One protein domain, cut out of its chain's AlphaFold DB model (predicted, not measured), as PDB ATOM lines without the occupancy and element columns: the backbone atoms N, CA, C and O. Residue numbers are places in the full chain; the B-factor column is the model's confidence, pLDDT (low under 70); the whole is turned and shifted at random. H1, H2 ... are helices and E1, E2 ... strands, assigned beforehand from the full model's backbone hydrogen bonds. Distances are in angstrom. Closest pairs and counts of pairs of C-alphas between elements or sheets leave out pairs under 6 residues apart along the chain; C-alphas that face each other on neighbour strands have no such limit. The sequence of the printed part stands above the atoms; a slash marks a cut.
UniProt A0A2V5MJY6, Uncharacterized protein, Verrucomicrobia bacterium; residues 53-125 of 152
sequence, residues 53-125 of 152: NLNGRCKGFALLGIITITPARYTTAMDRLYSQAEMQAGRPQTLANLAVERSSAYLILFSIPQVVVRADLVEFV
ATOM      1  N   ASN A  53      43.048   6.275 -10.669       89.06
ATOM      2  CA  ASN A  53      43.630   6.737 -11.933       89.06
ATOM      3  C   ASN A  53      44.423   5.666 -12.702       89.06
ATOM      4  O   ASN A  53      45.414   5.973 -13.375       89.06
ATOM      5  N   LEU A  54      43.977   4.411 -12.653       92.00
ATOM      6  CA  LEU A  54      44.508   3.371 -13.532       92.00
ATOM      7  C   LEU A  54      44.266   3.775 -14.987       92.00
ATOM      8  O   LEU A  54      43.187   4.273 -15.301       92.00
ATOM      9  N   ASN A  55      45.258   3.604 -15.871       94.38
ATOM     10  CA  ASN A  55      45.197   4.137 -17.232       94.38
ATOM     11  C   ASN A  55      45.651   3.157 -18.327       94.38
ATOM     12  O   ASN A  55      46.778   3.159 -18.827       94.38
ATOM     13  N   GLY A  56      44.696   2.398 -18.847       94.62
ATOM     14  CA  GLY A  56      44.891   1.599 -20.047       94.62
ATOM     15  C   GLY A  56      44.924   2.464 -21.306       94.62
ATOM     16  O   GLY A  56      43.968   3.180 -21.590       94.62
ATOM     17  N   ARG A  57      46.001   2.424 -22.101       96.25
ATOM     18  CA  ARG A  57      46.106   3.221 -23.343       96.25
ATOM     19  C   ARG A  57      46.502   2.378 -24.542       96.25
ATOM     20  O   ARG A  57      47.469   1.624 -24.474       96.25
ATOM     21  N   CYS A  58      45.820   2.575 -25.664       96.62
ATOM     22  CA  CYS A  58      46.157   1.987 -26.958       96.62
ATOM     23  C   CYS A  58      46.182   3.075 -28.037       96.62
ATOM     24  O   CYS A  58      45.270   3.897 -28.113       96.62
ATOM     25  N   LYS A  59      47.228   3.076 -28.867       95.19
ATOM     26  CA  LYS A  59      47.364   3.961 -30.028       95.19
ATOM     27  C   LYS A  59      47.341   3.122 -31.295       95.19
ATOM     28  O   LYS A  59      47.865   2.012 -31.306       95.19
ATOM     29  N   GLY A  60      46.748   3.676 -32.336       94.25
ATOM     30  CA  GLY A  60      46.790   3.157 -33.687       94.25
ATOM     31  C   GLY A  60      47.417   4.162 -34.645       94.25
ATOM     32  O   GLY A  60      47.949   5.196 -34.241       94.25
ATOM     33  N   PHE A  61      47.327   3.849 -35.927       95.94
ATOM     34  CA  PHE A  61      47.839   4.632 -37.031       95.94
ATOM     35  C   PHE A  61      46.932   4.452 -38.250       95.94
ATOM     36  O   PHE A  61      46.603   3.322 -38.630       95.94
ATOM     37  N   ALA A  62      46.545   5.557 -38.875       94.50
ATOM     38  CA  ALA A  62      45.786   5.564 -40.115       94.50
ATOM     39  C   ALA A  62      46.389   6.558 -41.110       94.50
ATOM     40  O   ALA A  62      46.746   7.671 -40.748       94.50
ATOM     41  N   LEU A  63      46.489   6.175 -42.376       94.56
ATOM     42  CA  LEU A  63      46.935   7.035 -43.463       94.56
ATOM     43  C   LEU A  63      45.737   7.815 -44.026       94.56
ATOM     44  O   LEU A  63      44.653   7.256 -44.218       94.56
ATOM     45  N   LEU A  64      45.924   9.117 -44.258       89.81
ATOM     46  CA  LEU A  64      44.910  10.072 -44.732       89.81
ATOM     47  C   LEU A  64      43.621  10.116 -43.886       89.81
ATOM     48  O   LEU A  64      42.599  10.615 -44.336       89.81
ATOM     49  N   GLY A  65      43.635   9.547 -42.675       81.56
ATOM     50  CA  GLY A  65      42.445   9.396 -41.833       81.56
ATOM     51  C   GLY A  65      41.400   8.393 -42.347       81.56
ATOM     52  O   GLY A  65      40.392   8.198 -41.676       81.56
ATOM     53  N   ILE A  66      41.641   7.742 -43.490       84.44
ATOM     54  CA  ILE A  66      40.700   6.812 -44.138       84.44
ATOM     55  C   ILE A  66      41.232   5.376 -44.062       84.44
ATOM     56  O   ILE A  66      40.488   4.445 -43.757       84.44
ATOM     57  N   ILE A  67      42.533   5.181 -44.294       91.31
ATOM     58  CA  ILE A  67      43.149   3.852 -44.363       91.31
ATOM     59  C   ILE A  67      43.784   3.532 -43.012       91.31
ATOM     60  O   ILE A  67      44.892   3.968 -42.714       91.31
ATOM     61  N   THR A  68      43.096   2.761 -42.173       91.50
ATOM     62  CA  THR A  68      43.649   2.347 -40.874       91.50
ATOM     63  C   THR A  68      44.649   1.206 -41.056       91.50
ATOM     64  O   THR A  68      44.249   0.082 -41.338       91.50
ATOM     65  N   ILE A  69      45.941   1.487 -40.864       93.12
ATOM     66  CA  ILE A  69      47.008   0.472 -40.904       93.12
ATOM     67  C   ILE A  69      47.020  -0.321 -39.598       93.12
ATOM     68  O   ILE A  69      47.090  -1.546 -39.588       93.12
ATOM     69  N   THR A  70      46.932   0.383 -38.470       93.31
ATOM     70  CA  THR A  70      46.889  -0.228 -37.143       93.31
ATOM     71  C   THR A  70      45.750   0.399 -36.363       93.31
ATOM     72  O   THR A  70      45.792   1.591 -36.070       93.31
ATOM     73  N   PRO A  71      44.701  -0.345 -36.010       91.62
ATOM     74  CA  PRO A  71      43.595   0.256 -35.297       91.62
ATOM     75  C   PRO A  71      43.915   0.431 -33.809       91.62
ATOM     76  O   PRO A  71      44.477  -0.460 -33.177       91.62
ATOM     77  N   ALA A  72      43.455   1.530 -33.208       94.06
ATOM     78  CA  ALA A  72      43.399   1.625 -31.752       94.06
ATOM     79  C   ALA A  72      42.305   0.672 -31.241       94.06
ATOM     80  O   ALA A  72      41.135   0.782 -31.622       94.06
ATOM     81  N   ARG A  73      42.688  -0.327 -30.444       94.94
ATOM     82  CA  ARG A  73      41.780  -1.364 -29.939       94.94
ATOM     83  C   ARG A  73      41.446  -1.101 -28.479       94.94
ATOM     84  O   ARG A  73      42.329  -0.912 -27.647       94.94
ATOM     85  N   TYR A  74      40.152  -1.122 -28.176       93.94
ATOM     86  CA  TYR A  74      39.658  -1.002 -26.808       93.94
ATOM     87  C   TYR A  74      40.103  -2.177 -25.932       93.94
ATOM     88  O   TYR A  74      40.524  -1.955 -24.805       93.94
ATOM     89  N   THR A  75      40.081  -3.401 -26.471       95.12
ATOM     90  CA  THR A  75      40.521  -4.612 -25.763       95.12
ATOM     91  C   THR A  75      41.953  -4.470 -25.265       95.12
ATOM     92  O   THR A  75      42.187  -4.561 -24.074       95.12
ATOM     93  N   THR A  76      42.884  -4.064 -26.130       95.38
ATOM     94  CA  THR A  76      44.283  -3.823 -25.745       95.38
ATOM     95  C   THR A  76      44.438  -2.709 -24.708       95.38
ATOM     96  O   THR A  76      45.345  -2.757 -23.879       95.38
ATOM     97  N   ALA A  77      43.589  -1.675 -24.749       95.25
ATOM     98  CA  ALA A  77      43.581  -0.656 -23.704       95.25
ATOM     99  C   ALA A  77      43.088  -1.244 -22.371       95.25
ATOM    100  O   ALA A  77      43.707  -0.981 -21.348       95.25
ATOM    101  N   MET A  78      42.051  -2.084 -22.387       94.94
ATOM    102  CA  MET A  78      41.578  -2.798 -21.200       94.94
ATOM    103  C   MET A  78      42.598  -3.786 -20.650       94.94
ATOM    104  O   MET A  78      42.854  -3.762 -19.456       94.94
ATOM    105  N   ASP A  79      43.244  -4.585 -21.493       94.94
ATOM    106  CA  ASP A  79      44.275  -5.535 -21.064       94.94
ATOM    107  C   ASP A  79      45.407  -4.807 -20.324       94.94
ATOM    108  O   ASP A  79      45.865  -5.249 -19.274       94.94
ATOM    109  N   ARG A  80      45.804  -3.630 -20.829       94.62
ATOM    110  CA  ARG A  80      46.789  -2.753 -20.177       94.62
ATOM    111  C   ARG A  80      46.269  -2.125 -18.886       94.62
ATOM    112  O   ARG A  80      47.051  -1.915 -17.965       94.62
ATOM    113  N   LEU A  81      44.979  -1.803 -18.811       94.75
ATOM    114  CA  LEU A  81      44.361  -1.325 -17.573       94.75
ATOM    115  C   LEU A  81      44.398  -2.425 -16.506       94.75
ATOM    116  O   LEU A  81      44.852  -2.177 -15.394       94.75
ATOM    117  N   TYR A  82      43.970  -3.639 -16.856       92.88
ATOM    118  CA  TYR A  82      43.985  -4.792 -15.958       92.88
ATOM    119  C   TYR A  82      45.405  -5.165 -15.535       92.88
ATOM    120  O   TYR A  82      45.633  -5.433 -14.359       92.88
ATOM    121  N   SER A  83      46.381  -5.104 -16.447       92.75
ATOM    122  CA  SER A  83      47.779  -5.364 -16.095       92.75
ATOM    123  C   SER A  83      48.341  -4.323 -15.122       92.75
ATOM    124  O   SER A  83      49.169  -4.659 -14.289       92.75
ATOM    125  N   GLN A  84      47.898  -3.063 -15.206       91.75
ATOM    126  CA  GLN A  84      48.262  -2.007 -14.252       91.75
ATOM    127  C   GLN A  84      47.485  -2.078 -12.932       91.75
ATOM    128  O   GLN A  84      47.935  -1.519 -11.926       91.75
ATOM    129  N   ALA A  85      46.303  -2.696 -12.941       88.75
ATOM    130  CA  ALA A  85      45.463  -2.828 -11.760       88.75
ATOM    131  C   ALA A  85      46.094  -3.757 -10.713       88.75
ATOM    132  O   ALA A  85      45.840  -3.549  -9.534       88.75
ATOM    133  N   GLU A  86      46.931  -4.719 -11.132       88.19
ATOM    134  CA  GLU A  86      47.637  -5.667 -10.247       88.19
ATOM    135  C   GLU A  86      46.704  -6.275  -9.185       88.19
ATOM    136  O   GLU A  86      47.014  -6.324  -7.995       88.19
ATOM    137  N   MET A  87      45.518  -6.703  -9.630       85.75
ATOM    138  CA  MET A  87      44.492  -7.256  -8.751       85.75
ATOM    139  C   MET A  87      45.033  -8.470  -7.998       85.75
ATOM    140  O   MET A  87      45.572  -9.404  -8.596       85.75
ATOM    141  N   GLN A  88      44.871  -8.467  -6.677       84.88
ATOM    142  CA  GLN A  88      45.331  -9.569  -5.840       84.88
ATOM    143  C   GLN A  88      44.283 -10.684  -5.812       84.88
ATOM    144  O   GLN A  88      43.121 -10.457  -5.471       84.88
ATOM    145  N   ALA A  89      44.700 -11.908  -6.135       83.25
ATOM    146  CA  ALA A  89      43.824 -13.073  -6.062       83.25
ATOM    147  C   ALA A  89      43.331 -13.298  -4.620       83.25
ATOM    148  O   ALA A  89      44.113 -13.256  -3.671       83.25
ATOM    149  N   GLY A  90      42.029 -13.543  -4.461       84.12
ATOM    150  CA  GLY A  90      41.397 -13.781  -3.158       84.12
ATOM    151  C   GLY A  90      40.969 -12.521  -2.396       84.12
ATOM    152  O   GLY A  90      40.353 -12.643  -1.340       84.12
ATOM    153  N   ARG A  91      41.238 -11.319  -2.924       84.88
ATOM    154  CA  ARG A  91      40.673 -10.064  -2.408       84.88
ATOM    155  C   ARG A  91      39.377  -9.732  -3.156       84.88
ATOM    156  O   ARG A  91      39.330  -9.913  -4.374       84.88
ATOM    157  N   PRO A  92      38.337  -9.215  -2.481       86.69
ATOM    158  CA  PRO A  92      37.118  -8.780  -3.150       86.69
ATOM    159  C   PRO A  92      37.353  -7.410  -3.811       86.69
ATOM    160  O   PRO A  92      36.928  -6.380  -3.300       86.69
ATOM    161  N   GLN A  93      38.084  -7.385  -4.926       89.44
ATOM    162  CA  GLN A  93      38.462  -6.164  -5.647       89.44
ATOM    163  C   GLN A  93      37.703  -6.030  -6.972       89.44
ATOM    164  O   GLN A  93      37.447  -7.018  -7.656       89.44
ATOM    165  N   THR A  94      37.359  -4.799  -7.353       89.62
ATOM    166  CA  THR A  94      36.716  -4.489  -8.636       89.62
ATOM    167  C   THR A  94      37.139  -3.124  -9.174       89.62
ATOM    168  O   THR A  94      37.650  -2.278  -8.440       89.62
ATOM    169  N   LEU A  95      36.923  -2.898 -10.470       90.56
ATOM    170  CA  LEU A  95      37.095  -1.587 -11.093       90.56
ATOM    171  C   LEU A  95      35.798  -0.784 -10.966       90.56
ATOM    172  O   LEU A  95      34.741  -1.211 -11.426       90.56
ATOM    173  N   ALA A  96      35.899   0.402 -10.386       88.88
ATOM    174  CA  ALA A  96      34.850   1.403 -10.322       88.88
ATOM    175  C   ALA A  96      35.207   2.615 -11.195       88.88
ATOM    176  O   ALA A  96      36.347   2.782 -11.633       88.88
ATOM    177  N   ASN A  97      34.209   3.469 -11.444       89.69
ATOM    178  CA  ASN A  97      34.376   4.742 -12.153       89.69
ATOM    179  C   ASN A  97      35.065   4.599 -13.528       89.69
ATOM    180  O   ASN A  97      36.017   5.303 -13.865       89.69
ATOM    181  N   LEU A  98      34.594   3.631 -14.317       91.56
ATOM    182  CA  LEU A  98      35.157   3.323 -15.624       91.56
ATOM    183  C   LEU A  98      34.838   4.434 -16.634       91.56
ATOM    184  O   LEU A  98      33.682   4.628 -17.007       91.56
ATOM    185  N   ALA A  99      35.866   5.109 -17.141       94.25
ATOM    186  CA  ALA A  99      35.740   6.120 -18.184       94.25
ATOM    187  C   ALA A  99      36.504   5.693 -19.441       94.25
ATOM    188  O   ALA A  99      37.693   5.377 -19.387       94.25
ATOM    189  N   VAL A 100      35.830   5.700 -20.591       95.25
ATOM    190  CA  VAL A 100      36.430   5.348 -21.884       95.25
ATOM    191  C   VAL A 100      36.457   6.580 -22.770       95.25
ATOM    192  O   VAL A 100      35.419   7.117 -23.144       95.25
ATOM    193  N   GLU A 101      37.655   6.993 -23.150       95.38
ATOM    194  CA  GLU A 101      37.901   8.140 -24.007       95.38
ATOM    195  C   GLU A 101      38.478   7.661 -25.341       95.38
ATOM    196  O   GLU A 101      39.466   6.921 -25.395       95.38
ATOM    197  N   ARG A 102      37.849   8.075 -26.441       94.44
ATOM    198  CA  ARG A 102      38.328   7.814 -27.800       94.44
ATOM    199  C   ARG A 102      38.645   9.145 -28.452       94.44
ATOM    200  O   ARG A 102      37.774   9.999 -28.559       94.44
ATOM    201  N   SER A 103      39.879   9.306 -28.902       93.75
ATOM    202  CA  SER A 103      40.343  10.524 -29.560       93.75
ATOM    203  C   SER A 103      41.212  10.174 -30.761       93.75
ATOM    204  O   SER A 103      41.684   9.048 -30.901       93.75
ATOM    205  N   SER A 104      41.372  11.107 -31.695       93.44
ATOM    206  CA  SER A 104      42.241  10.930 -32.861       93.44
ATOM    207  C   SER A 104      42.964  12.236 -33.140       93.44
ATOM    208  O   SER A 104      42.327  13.276 -33.281       93.44
ATOM    209  N   ALA A 105      44.291  12.182 -33.213       94.12
ATOM    210  CA  ALA A 105      45.081  13.315 -33.673       94.12
ATOM    211  C   ALA A 105      45.161  13.265 -35.201       94.12
ATOM    212  O   ALA A 105      45.640  12.270 -35.743       94.12
ATOM    213  N   TYR A 106      44.688  14.306 -35.885       94.00
ATOM    214  CA  TYR A 106      44.691  14.392 -37.347       94.00
ATOM    215  C   TYR A 106      45.843  15.268 -37.834       94.00
ATOM    216  O   TYR A 106      46.028  16.390 -37.370       94.00
ATOM    217  N   LEU A 107      46.602  14.746 -38.791       92.88
ATOM    218  CA  LEU A 107      47.644  15.444 -39.533       92.88
ATOM    219  C   LEU A 107      47.302  15.358 -41.025       92.88
ATOM    220  O   LEU A 107      46.483  14.537 -41.435       92.88
ATOM    221  N   ILE A 108      47.942  16.192 -41.848       91.00
ATOM    222  CA  ILE A 108      47.627  16.316 -43.286       91.00
ATOM    223  C   ILE A 108      47.675  14.955 -44.004       91.00
ATOM    224  O   ILE A 108      46.848  14.679 -44.866       91.00
ATOM    225  N   LEU A 109      48.627  14.092 -43.630       93.81
ATOM    226  CA  LEU A 109      48.873  12.811 -44.303       93.81
ATOM    227  C   LEU A 109      48.452  11.578 -43.499       93.81
ATOM    228  O   LEU A 109      48.359  10.491 -44.063       93.81
ATOM    229  N   PHE A 110      48.227  11.698 -42.193       94.69
ATOM    230  CA  PHE A 110      47.928  10.558 -41.328       94.69
ATOM    231  C   PHE A 110      47.190  10.990 -40.066       94.69
ATOM    232  O   PHE A 110      47.210  12.153 -39.681       94.69
ATOM    233  N   SER A 111      46.544  10.046 -39.397       94.06
ATOM    234  CA  SER A 111      45.969  10.236 -38.079       94.06
ATOM    235  C   SER A 111      46.453   9.168 -37.109       94.06
ATOM    236  O   SER A 111      46.823   8.051 -37.478       94.06
ATOM    237  N   ILE A 112      46.470   9.539 -35.836       95.81
ATOM    238  CA  ILE A 112      46.859   8.673 -34.727       95.81
ATOM    239  C   ILE A 112      45.604   8.477 -33.875       95.81
ATOM    240  O   ILE A 112      45.353   9.278 -32.967       95.81
ATOM    241  N   PRO A 113      44.766   7.470 -34.184       94.56
ATOM    242  CA  PRO A 113      43.652   7.118 -33.321       94.56
ATOM    243  C   PRO A 113      44.178   6.618 -31.976       94.56
ATOM    244  O   PRO A 113      45.185   5.914 -31.899       94.56
ATOM    245  N   GLN A 114      43.487   6.960 -30.900       95.62
ATOM    246  CA  GLN A 114      43.849   6.601 -29.540       95.62
ATOM    247  C   GLN A 114      42.600   6.225 -28.743       95.62
ATOM    248  O   GLN A 114      41.543   6.843 -28.853       95.62
ATOM    249  N   VAL A 115      42.746   5.203 -27.907       97.06
ATOM    250  CA  VAL A 115      41.765   4.824 -26.892       97.06
ATOM    251  C   VAL A 115      42.453   4.873 -25.537       97.06
ATOM    252  O   VAL A 115      43.510   4.266 -25.346       97.06
ATOM    253  N   VAL A 116      41.859   5.613 -24.609       96.50
ATOM    254  CA  VAL A 116      42.272   5.697 -23.210       96.50
ATOM    255  C   VAL A 116      41.126   5.187 -22.360       96.50
ATOM    256  O   VAL A 116      39.980   5.580 -22.540       96.50
ATOM    257  N   VAL A 117      41.442   4.309 -21.429       96.19
ATOM    258  CA  VAL A 117      40.511   3.793 -20.443       96.19
ATOM    259  C   VAL A 117      41.044   4.180 -19.079       96.19
ATOM    260  O   VAL A 117      42.228   3.981 -18.806       96.19
ATOM    261  N   ARG A 118      40.176   4.739 -18.242       95.31
ATOM    262  CA  ARG A 118      40.479   5.101 -16.863       95.31
ATOM    263  C   ARG A 118      39.546   4.381 -15.910       95.31
ATOM    264  O   ARG A 118      38.386   4.165 -16.253       95.31
ATOM    265  N   ALA A 119      40.064   4.013 -14.749       94.12
ATOM    266  CA  ALA A 119      39.282   3.401 -13.689       94.12
ATOM    267  C   ALA A 119      39.962   3.583 -12.333       94.12
ATOM    268  O   ALA A 119      41.171   3.823 -12.260       94.12
ATOM    269  N   ASP A 120      39.187   3.371 -11.280       91.62
ATOM    270  CA  ASP A 120      39.675   3.262  -9.914       91.62
ATOM    271  C   ASP A 120      39.483   1.816  -9.438       91.62
ATOM    272  O   ASP A 120      38.436   1.211  -9.651       91.62
ATOM    273  N   LEU A 121      40.501   1.231  -8.815       90.50
ATOM    274  CA  LEU A 121      40.414  -0.061  -8.148       90.50
ATOM    275  C   LEU A 121      39.862   0.148  -6.741       90.50
ATOM    276  O   LEU A 121      40.452   0.870  -5.930       90.50
ATOM    277  N   VAL A 122      38.761  -0.525  -6.446       89.69
ATOM    278  CA  VAL A 122      38.125  -0.521  -5.132       89.69
ATOM    279  C   VAL A 122      38.100  -1.936  -4.571       89.69
ATOM    280  O   VAL A 122      37.967  -2.909  -5.310       89.69
ATOM    281  N   GLU A 123      38.244  -2.051  -3.261       88.88
ATOM    282  CA  GLU A 123      38.102  -3.292  -2.508       88.88
ATOM    283  C   GLU A 123      36.846  -3.210  -1.654       88.88
ATOM    284  O   GLU A 123      36.592  -2.194  -1.011       88.88
ATOM    285  N   PHE A 124      36.052  -4.274  -1.652       85.06
ATOM    286  CA  PHE A 124      34.882  -4.365  -0.798       85.06
ATOM    287  C   PHE A 124      35.309  -4.662   0.634       85.06
ATOM    288  O   PHE A 124      36.028  -5.624   0.903       85.06
ATOM    289  N   VAL A 125      34.826  -3.847   1.563       83.31
ATOM    290  CA  VAL A 125      35.008  -4.074   2.994       83.31
ATOM    291  C   VAL A 125      33.711  -4.675   3.505       83.31
ATOM    292  O   VAL A 125      32.638  -4.115   3.278       83.31
TER     293      VAL A 125
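Overview. This is residues 53 to 125 of the 152 residues of an uncharacterized protein of Verrucomicrobia bacterium (UniProt A0A2V5MJY6). A long, twisted hairpin of two strands, E4 and E5, makes the length of a narrow rod; E1 and E2 follow each other along the other side of E5, and the short E3 adds a further strand beside E2 near one end. The sheet curls round the single helix H1, which packs on E1 and E5. The printed part has 73 residues with five named strands and one named helix, in the order E1, E2, E3, H1, E4, E5. The strands form one branched antiparallel sheet, and the class is mixed, helices and strands. The whole is loose, with a radius of gyration of the C-alphas of 15.2 A, and spans 52 by 18 by 12 A.

Arrangement. E5, residues 110 to 124, has three neighbours in the sheet. On one side of it lies E4, residues 93 to 106, its antiparallel hairpin partner at 168 degrees, with N 101 and O 116 at 2.8 A, within hydrogen-bond range. E4 bends by 55 degrees at residue 97. On the other side of E5 lie E1, residues 53 to 59, and E2, residues 61 to 63. E1 is antiparallel to E5 at 155 degrees, with N 56 and O 117 at 2.9 A. E1 runs on into E2 across a break of 1 residue, at 33 degrees. E2 is antiparallel to E5 at 159 degrees, with N 111 and O 62 at 2.7 A. E3, residues 67 to 70, forms an antiparallel hairpin with E2 at 156 degrees, with N 63 and O 67 at 2.7 A. E3 and E4 are apart. H1, residues 74 to 85, is on the sheet. The closest C-alphas of E1 and H1 are those of Gly 56 and Leu 81, 3.9 A apart. Those of H1 and E5 are Tyr 74 and Val 115, 6.2 A apart. H1 and E4 are near each other. In H1 every O i to N i+4 pair is within hydrogen-bond range.

Along the chain. E1 begins at C-alpha 53 (43.630, 6.737, -11.933) and is 18.7 A long. E2 and E3 are short strands of 3 and 4 residues. H1 begins at C-alpha 74 (39.658, -1.002, -26.808) and is 16.2 A long. E4 is 38.3 A long. E5, 45.1 A long, ends at C-alpha 124 (34.882, -4.365, -0.798).

Size, cuts and confidence. The two C-alphas farthest apart are those of Ile 108 and Val 125, 52.1 A. The printed part has no cut. No link is long; the link from H1 to E4, with 7 residues, is short, and the others are tight. The mean pLDDT of the printed part is 92.1, and no printed residue is under 70.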